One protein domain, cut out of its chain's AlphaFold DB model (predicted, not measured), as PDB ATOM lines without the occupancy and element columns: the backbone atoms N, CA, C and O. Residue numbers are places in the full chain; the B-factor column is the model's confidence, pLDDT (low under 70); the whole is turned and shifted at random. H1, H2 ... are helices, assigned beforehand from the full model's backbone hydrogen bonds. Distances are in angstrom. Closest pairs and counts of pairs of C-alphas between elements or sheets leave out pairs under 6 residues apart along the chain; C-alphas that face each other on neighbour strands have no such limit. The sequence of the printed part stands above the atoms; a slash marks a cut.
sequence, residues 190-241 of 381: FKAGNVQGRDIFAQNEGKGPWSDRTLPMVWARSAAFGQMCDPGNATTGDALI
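What this domain is: This is residues 190 to 241 of the 381 residues of a protein of Cordyceps confragosa (UniProt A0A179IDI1). The printed part is a loose, flat, open loop of chain: it goes out through the short helix H1, turns round in the link at residues 204 to 213, and comes back through the longest helix, H2, which makes one long side of the loop. After H2 the chain bends round through residues 230 to 236 into the very short helix H3 at the far end, and the three helices are apart from one another, with no packed core between them. The 52 residues printed hold three named helices, in the order H1, H2, H3, and no named strand; the class is all helix, with 30 residues in named elements. The whole is loose, with a radius of gyration of the C-alphas of 14.0 A, and its C-alphas span 43 by 22 by 11 A.

Where its parts are: The printed part begins at Phe 190, and H1 follows as residues 195 to 203, with C-alpha 195 at (-44.564, -41.572, 20.770) and 12.2 A from first to last C-alpha. H2 is residues 214 to 229, 22.4 A from first to last C-alpha, and begins with C-alpha 214 at (-19.621, -39.274, 23.698). H3 is residues 237 to 241, 7.3 A from first to last C-alpha, and ends with C-alpha 241 at (-42.876, -60.068, 12.476).

How they stand to each other: H1 and H2 are apart, with no C-alpha of the one within 8 A of the other. By the same test H2 and H3 are apart. H1 and H3 are apart as well. Along x, the N-to-C direction of H1 has the component 0.90, that of H2 has -0.79 and that of H3 has 0.77. In H1 and H2 every O i to N i+4 pair is within hydrogen-bond range. In H3 0 of 1 such pairs is within range, and 1 of 2 O i to N i+3 pairs.

The domain as a whole: The two C-alphas farthest apart are those of Ser 211 and Thr 236, at 43.4 A, while the C-alphas of Phe 190 and Ile 241, the first and last printed, are 15.0 A apart. Residues 192 to 197, of which 195 to 197 belong to H1, stand free, and so do residues 233 to 238. The printed part has no cut. The link from H1 to H2, with 10 residues, and the link from H2 to H3, with 7, are both short. The mean pLDDT of the printed part is 81.7, and residues 206 to 208 are under 70.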
ATOM      1  N   PHE A 190     -40.570 -49.148  20.554       84.69
ATOM      2  CA  PHE A 190     -41.125 -48.383  21.660       84.69
ATOM      3  C   PHE A 190     -42.485 -48.955  22.033       84.69
ATOM      4  O   PHE A 190     -43.277 -49.308  21.155       84.69
ATOM      5  N   LYS A 191     -42.773 -49.002  23.338       79.06
ATOM      6  CA  LYS A 191     -44.091 -49.392  23.851       79.06
ATOM      7  C   LYS A 191     -45.193 -48.592  23.155       79.06
ATOM      8  O   LYS A 191     -45.033 -47.390  22.928       79.06
ATOM      9  N   ALA A 192     -46.310 -49.255  22.861       73.88
ATOM     10  CA  ALA A 192     -47.482 -48.614  22.279       73.88
ATOM     11  C   ALA A 192     -47.865 -47.351  23.073       73.88
ATOM     12  O   ALA A 192     -47.840 -47.347  24.303       73.88
ATOM     13  N   GLY A 193     -48.155 -46.261  22.359       72.56
ATOM     14  CA  GLY A 193     -48.473 -44.958  22.952       72.56
ATOM     15  C   GLY A 193     -47.268 -44.118  23.397       72.56
ATOM     16  O   GLY A 193     -47.433 -42.925  23.632       72.56
ATOM     17  N   ASN A 194     -46.043 -44.660  23.443       81.12
ATOM     18  CA  ASN A 194     -44.849 -43.895  23.826       81.12
ATOM     19  C   ASN A 194     -44.203 -43.154  22.637       81.12
ATOM     20  O   ASN A 194     -43.011 -43.297  22.349       81.12
ATOM     21  N   VAL A 195     -45.008 -42.360  21.930       78.62
ATOM     22  CA  VAL A 195     -44.564 -41.572  20.770       78.62
ATOM     23  C   VAL A 195     -43.540 -40.519  21.197       78.62
ATOM     24  O   VAL A 195     -42.496 -40.378  20.567       78.62
ATOM     25  N   GLN A 196     -43.778 -39.857  22.331       82.00
ATOM     26  CA  GLN A 196     -42.859 -38.860  22.876       82.00
ATOM     27  C   GLN A 196     -41.486 -39.463  23.201       82.00
ATOM     28  O   GLN A 196     -40.464 -38.869  22.868       82.00
ATOM     29  N   GLY A 197     -41.440 -40.658  23.801       82.50
ATOM     30  CA  GLY A 197     -40.184 -41.352  24.080       82.50
ATOM     31  C   GLY A 197     -39.413 -41.704  22.809       82.50
ATOM     32  O   GLY A 197     -38.201 -41.511  22.771       82.50
ATOM     33  N   ARG A 198     -40.107 -42.143  21.751       82.38
ATOM     34  CA  ARG A 198     -39.504 -42.371  20.427       82.38
ATOM     35  C   ARG A 198     -38.908 -41.089  19.849       82.38
ATOM     36  O   ARG A 198     -37.775 -41.107  19.372       82.38
ATOM     37  N   ASP A 199     -39.651 -39.989  19.893       81.06
ATOM     38  CA  ASP A 199     -39.232 -38.732  19.272       81.06
ATOM     39  C   ASP A 199     -38.069 -38.092  20.040       81.06
ATOM     40  O   ASP A 199     -37.072 -37.705  19.433       81.06
ATOM     41  N   ILE A 200     -38.129 -38.087  21.378       82.00
ATOM     42  CA  ILE A 200     -37.009 -37.683  22.242       82.00
ATOM     43  C   ILE A 200     -35.798 -38.576  21.993       82.00
ATOM     44  O   ILE A 200     -34.671 -38.079  21.974       82.00
ATOM     45  N   PHE A 201     -36.003 -39.886  21.808       83.19
ATOM     46  CA  PHE A 201     -34.915 -40.776  21.443       83.19
ATOM     47  C   PHE A 201     -34.303 -40.270  20.135       83.19
ATOM     48  O   PHE A 201     -33.176 -39.788  20.180       83.19
ATOM     49  N   ALA A 202     -35.024 -40.272  19.015       78.88
ATOM     50  CA  ALA A 202     -34.501 -39.875  17.702       78.88
ATOM     51  C   ALA A 202     -33.827 -38.487  17.688       78.88
ATOM     52  O   ALA A 202     -32.738 -38.331  17.147       78.88
ATOM     53  N   GLN A 203     -34.420 -37.486  18.342       77.56
ATOM     54  CA  GLN A 203     -33.895 -36.118  18.355       77.56
ATOM     55  C   GLN A 203     -32.578 -35.952  19.114       77.56
ATOM     56  O   GLN A 203     -31.916 -34.933  18.924       77.56
ATOM     57  N   ASN A 204     -32.222 -36.879  20.003       75.06
ATOM     58  CA  ASN A 204     -31.003 -36.801  20.809       75.06
ATOM     59  C   ASN A 204     -29.854 -37.649  20.254       75.06
ATOM     60  O   ASN A 204     -28.784 -37.706  20.857       75.06
ATOM     61  N   GLU A 205     -30.046 -38.309  19.114       70.00
ATOM     62  CA  GLU A 205     -28.959 -39.003  18.433       70.00
ATOM     63  C   GLU A 205     -27.926 -37.993  17.912       70.00
ATOM     64  O   GLU A 205     -28.274 -37.003  17.274       70.00
ATOM     65  N   GLY A 206     -26.650 -38.199  18.253       64.81
ATOM     66  CA  GLY A 206     -25.557 -37.316  17.834       64.81
ATOM     67  C   GLY A 206     -25.519 -35.928  18.493       64.81
ATOM     68  O   GLY A 206     -24.688 -35.110  18.107       64.81
ATOM     69  N   LYS A 207     -26.374 -35.634  19.489       65.25
ATOM     70  CA  LYS A 207     -26.349 -34.356  20.225       65.25
ATOM     71  C   LYS A 207     -25.454 -34.422  21.465       65.25
ATOM     72  O   LYS A 207     -25.601 -35.308  22.302       65.25
ATOM     73  N   GLY A 208     -24.578 -33.430  21.614       69.38
ATOM     74  CA  GLY A 208     -23.739 -33.227  22.798       69.38
ATOM     75  C   GLY A 208     -22.326 -32.756  22.441       69.38
ATOM     76  O   GLY A 208     -21.932 -32.840  21.278       69.38
ATOM     77  N   PRO A 209     -21.550 -32.244  23.413       75.12
ATOM     78  CA  PRO A 209     -20.152 -31.913  23.179       75.12
ATOM     79  C   PRO A 209     -19.369 -33.179  22.820       75.12
ATOM     80  O   PRO A 209     -19.535 -34.225  23.454       75.12
ATOM     81  N   TRP A 210     -18.494 -33.074  21.822       81.00
ATOM     82  CA  TRP A 210     -17.505 -34.106  21.529       81.00
ATOM     83  C   TRP A 210     -16.541 -34.199  22.714       81.00
ATOM     84  O   TRP A 210     -15.835 -33.245  23.032       81.00
ATOM     85  N   SER A 211     -16.578 -35.324  23.421       84.81
ATOM     86  CA  SER A 211     -15.769 -35.591  24.610       84.81
ATOM     87  C   SER A 211     -15.523 -37.092  24.748       84.81
ATOM     88  O   SER A 211     -16.191 -37.900  24.100       84.81
ATOM     89  N   ASP A 212     -14.655 -37.482  25.677       86.44
ATOM     90  CA  ASP A 212     -14.369 -38.893  25.984       86.44
ATOM     91  C   ASP A 212     -15.606 -39.680  26.462       86.44
ATOM     92  O   ASP A 212     -15.594 -40.909  26.527       86.44
ATOM     93  N   ARG A 213     -16.710 -38.990  26.780       83.69
ATOM     94  CA  ARG A 213     -17.991 -39.598  27.169       83.69
ATOM     95  C   ARG A 213     -18.933 -39.846  25.995       83.69
ATOM     96  O   ARG A 213     -19.875 -40.624  26.142       83.69
ATOM     97  N   THR A 214     -18.701 -39.219  24.843       85.12
ATOM     98  CA  THR A 214     -19.621 -39.274  23.698       85.12
ATOM     99  C   THR A 214     -19.729 -40.690  23.145       85.12
ATOM    100  O   THR A 214     -20.837 -41.206  23.013       85.12
ATOM    101  N   LEU A 215     -18.599 -41.356  22.886       85.19
ATOM    102  CA  LEU A 215     -18.606 -42.709  22.326       85.19
ATOM    103  C   LEU A 215     -19.230 -43.746  23.287       85.19
ATOM    104  O   LEU A 215     -20.128 -44.467  22.845       85.19
ATOM    105  N   PRO A 216     -18.873 -43.795  24.590       88.12
ATOM    106  CA  PRO A 216     -19.567 -44.655  25.552       88.12
ATOM    107  C   PRO A 216     -21.076 -44.396  25.635       88.12
ATOM    108  O   PRO A 216     -21.857 -45.341  25.741       88.12
ATOM    109  N   MET A 217     -21.506 -43.132  25.559       85.94
ATOM    110  CA  MET A 217     -22.926 -42.774  25.596       85.94
ATOM    111  C   MET A 217     -23.669 -43.242  24.340       85.94
ATOM    112  O   MET A 217     -24.739 -43.840  24.453       85.94
ATOM    113  N   VAL A 218     -23.101 -43.019  23.150       85.69
ATOM    114  CA  VAL A 218     -23.662 -43.505  21.880       85.69
ATOM    115  C   VAL A 218     -23.743 -45.033  21.876       85.69
ATOM    116  O   VAL A 218     -24.771 -45.589  21.489       85.69
ATOM    117  N   TRP A 219     -22.708 -45.715  22.376       87.81
ATOM    118  CA  TRP A 219     -22.703 -47.171  22.516       87.81
ATOM    119  C   TRP A 219     -23.808 -47.664  23.456       87.81
ATOM    120  O   TRP A 219     -24.626 -48.492  23.058       87.81
ATOM    121  N   ALA A 220     -23.884 -47.130  24.679       88.88
ATOM    122  CA  ALA A 220     -24.890 -47.529  25.664       88.88
ATOM    123  C   ALA A 220     -26.317 -47.307  25.144       88.88
ATOM    124  O   ALA A 220     -27.197 -48.149  25.317       88.88
ATOM    125  N   ARG A 221     -26.533 -46.190  24.448       88.56
ATOM    126  CA  ARG A 221     -27.807 -45.862  23.818       88.56
ATOM    127  C   ARG A 221     -28.159 -46.824  22.679       88.56
ATOM    128  O   ARG A 221     -29.308 -47.254  22.593       88.56
ATOM    129  N   SER A 222     -27.189 -47.190  21.843       87.81
ATOM    130  CA  SER A 222     -27.376 -48.170  20.764       87.81
ATOM    131  C   SER A 222     -27.678 -49.564  21.322       87.81
ATOM    132  O   SER A 222     -28.587 -50.236  20.841       87.81
ATOM    133  N   ALA A 223     -26.989 -49.970  22.393       91.38
ATOM    134  CA  ALA A 223     -27.255 -51.223  23.096       91.38
ATOM    135  C   ALA A 223     -28.665 -51.247  23.715       91.38
ATOM    136  O   ALA A 223     -29.393 -52.224  23.546       91.38
ATOM    137  N   ALA A 224     -29.082 -50.155  24.367       89.25
ATOM    138  CA  ALA A 224     -30.434 -50.021  24.909       89.25
ATOM    139  C   ALA A 224     -31.501 -50.086  23.806       89.25
ATOM    140  O   ALA A 224     -32.522 -50.748  23.976       89.25
ATOM    141  N   PHE A 225     -31.259 -49.454  22.655       88.44
ATOM    142  CA  PHE A 225     -32.150 -49.564  21.499       88.44
ATOM    143  C   PHE A 225     -32.244 -50.997  20.976       88.44
ATOM    144  O   PHE A 225     -33.348 -51.493  20.766       88.44
ATOM    145  N   GLY A 226     -31.108 -51.688  20.846       89.12
ATOM    146  CA  GLY A 226     -31.068 -53.100  20.466       89.12
ATOM    147  C   GLY A 226     -31.923 -53.979  21.380       89.12
ATOM    148  O   GLY A 226     -32.721 -54.768  20.879       89.12
ATOM    149  N   GLN A 227     -31.827 -53.775  22.698       89.50
ATOM    150  CA  GLN A 227     -32.642 -54.479  23.697       89.50
ATOM    151  C   GLN A 227     -34.131 -54.130  23.599       89.50
ATOM    152  O   GLN A 227     -34.969 -55.021  23.642       89.50
ATOM    153  N   MET A 228     -34.477 -52.850  23.430       86.81
ATOM    154  CA  MET A 228     -35.872 -52.422  23.254       86.81
ATOM    155  C   MET A 228     -36.510 -53.008  21.992       86.81
ATOM    156  O   MET A 228     -37.710 -53.261  21.959       86.81
ATOM    157  N   CYS A 229     -35.710 -53.218  20.951       87.44
ATOM    158  CA  CYS A 229     -36.179 -53.838  19.731       87.44
ATOM    159  C   CYS A 229     -36.211 -55.374  19.812       87.44
ATOM    160  O   CYS A 229     -36.832 -55.965  18.941       87.44
ATOM    161  N   ASP A 230     -35.477 -56.045  20.705       84.94
ATOM    162  CA  ASP A 230     -35.259 -57.509  20.714       84.94
ATOM    163  C   ASP A 230     -36.585 -58.305  20.701       84.94
ATOM    164  O   ASP A 230     -37.408 -58.106  21.597       84.94
ATOM    165  N   PRO A 231     -36.841 -59.189  19.707       78.75
ATOM    166  CA  PRO A 231     -38.084 -59.953  19.681       78.75
ATOM    167  C   PRO A 231     -38.033 -61.166  20.623       78.75
ATOM    168  O   PRO A 231     -39.051 -61.833  20.809       78.75
ATOM    169  N   GLY A 232     -36.870 -61.483  21.210       81.94
ATOM    170  CA  GLY A 232     -36.665 -62.692  21.997       81.94
ATOM    171  C   GLY A 232     -37.007 -63.955  21.198       81.94
ATOM    172  O   GLY A 232     -36.648 -64.085  20.031       81.94
ATOM    173  N   ASN A 233     -37.741 -64.875  21.832       82.12
ATOM    174  CA  ASN A 233     -38.238 -66.115  21.219       82.12
ATOM    175  C   ASN A 233     -39.707 -65.988  20.779       82.12
ATOM    176  O   ASN A 233     -40.489 -66.924  20.955       82.12
ATOM    177  N   ALA A 234     -40.124 -64.815  20.295       80.44
ATOM    178  CA  ALA A 234     -41.508 -64.591  19.897       80.44
ATOM    179  C   ALA A 234     -41.930 -65.542  18.766       80.44
ATOM    180  O   ALA A 234     -41.351 -65.545  17.684       80.44
ATOM    181  N   THR A 235     -42.983 -66.323  19.011       78.12
ATOM    182  CA  THR A 235     -43.575 -67.247  18.031       78.12
ATOM    183  C   THR A 235     -44.923 -66.769  17.488       78.12
ATOM    184  O   THR A 235     -45.456 -67.386  16.571       78.12
ATOM    185  N   THR A 236     -45.483 -65.678  18.027       75.31
ATOM    186  CA  THR A 236     -46.772 -65.092  17.618       75.31
ATOM    187  C   THR A 236     -46.788 -63.561  17.787       75.31
ATOM    188  O   THR A 236     -45.916 -62.982  18.438       75.31
ATOM    189  N   GLY A 237     -47.794 -62.900  17.202       73.12
ATOM    190  CA  GLY A 237     -48.099 -61.479  17.429       73.12
ATOM    191  C   GLY A 237     -47.104 -60.476  16.828       73.12
ATOM    192  O   GLY A 237     -46.332 -60.798  15.925       73.12
ATOM    193  N   ASP A 238     -47.126 -59.244  17.344       75.69
ATOM    194  CA  ASP A 238     -46.341 -58.103  16.837       75.69
ATOM    195  C   ASP A 238     -44.823 -58.260  17.004       75.69
ATOM    196  O   ASP A 238     -44.048 -57.621  16.299       75.69
ATOM    197  N   ALA A 239     -44.371 -59.116  17.921       80.50
ATOM    198  CA  ALA A 239     -42.947 -59.395  18.091       80.50
ATOM    199  C   ALA A 239     -42.423 -60.400  17.046       80.50
ATOM    200  O   ALA A 239     -41.273 -60.285  16.621       80.50
ATOM    201  N   LEU A 240     -43.270 -61.331  16.573       86.19
ATOM    202  CA  LEU A 240     -42.895 -62.338  15.572       86.19
ATOM    203  C   LEU A 240     -42.435 -61.696  14.261       86.19
ATOM    204  O   LEU A 240     -41.435 -62.119  13.681       86.19
ATOM    205  N   ILE A 241     -43.149 -60.667  13.789       91.38
ATOM    206  CA  ILE A 241     -42.876 -60.068  12.476       91.38
ATOM    207  C   ILE A 241     -41.461 -59.512  12.368       91.38
ATOM    208  O   ILE A 241     -40.895 -59.536  11.281       91.38
TER     209      ILE A 241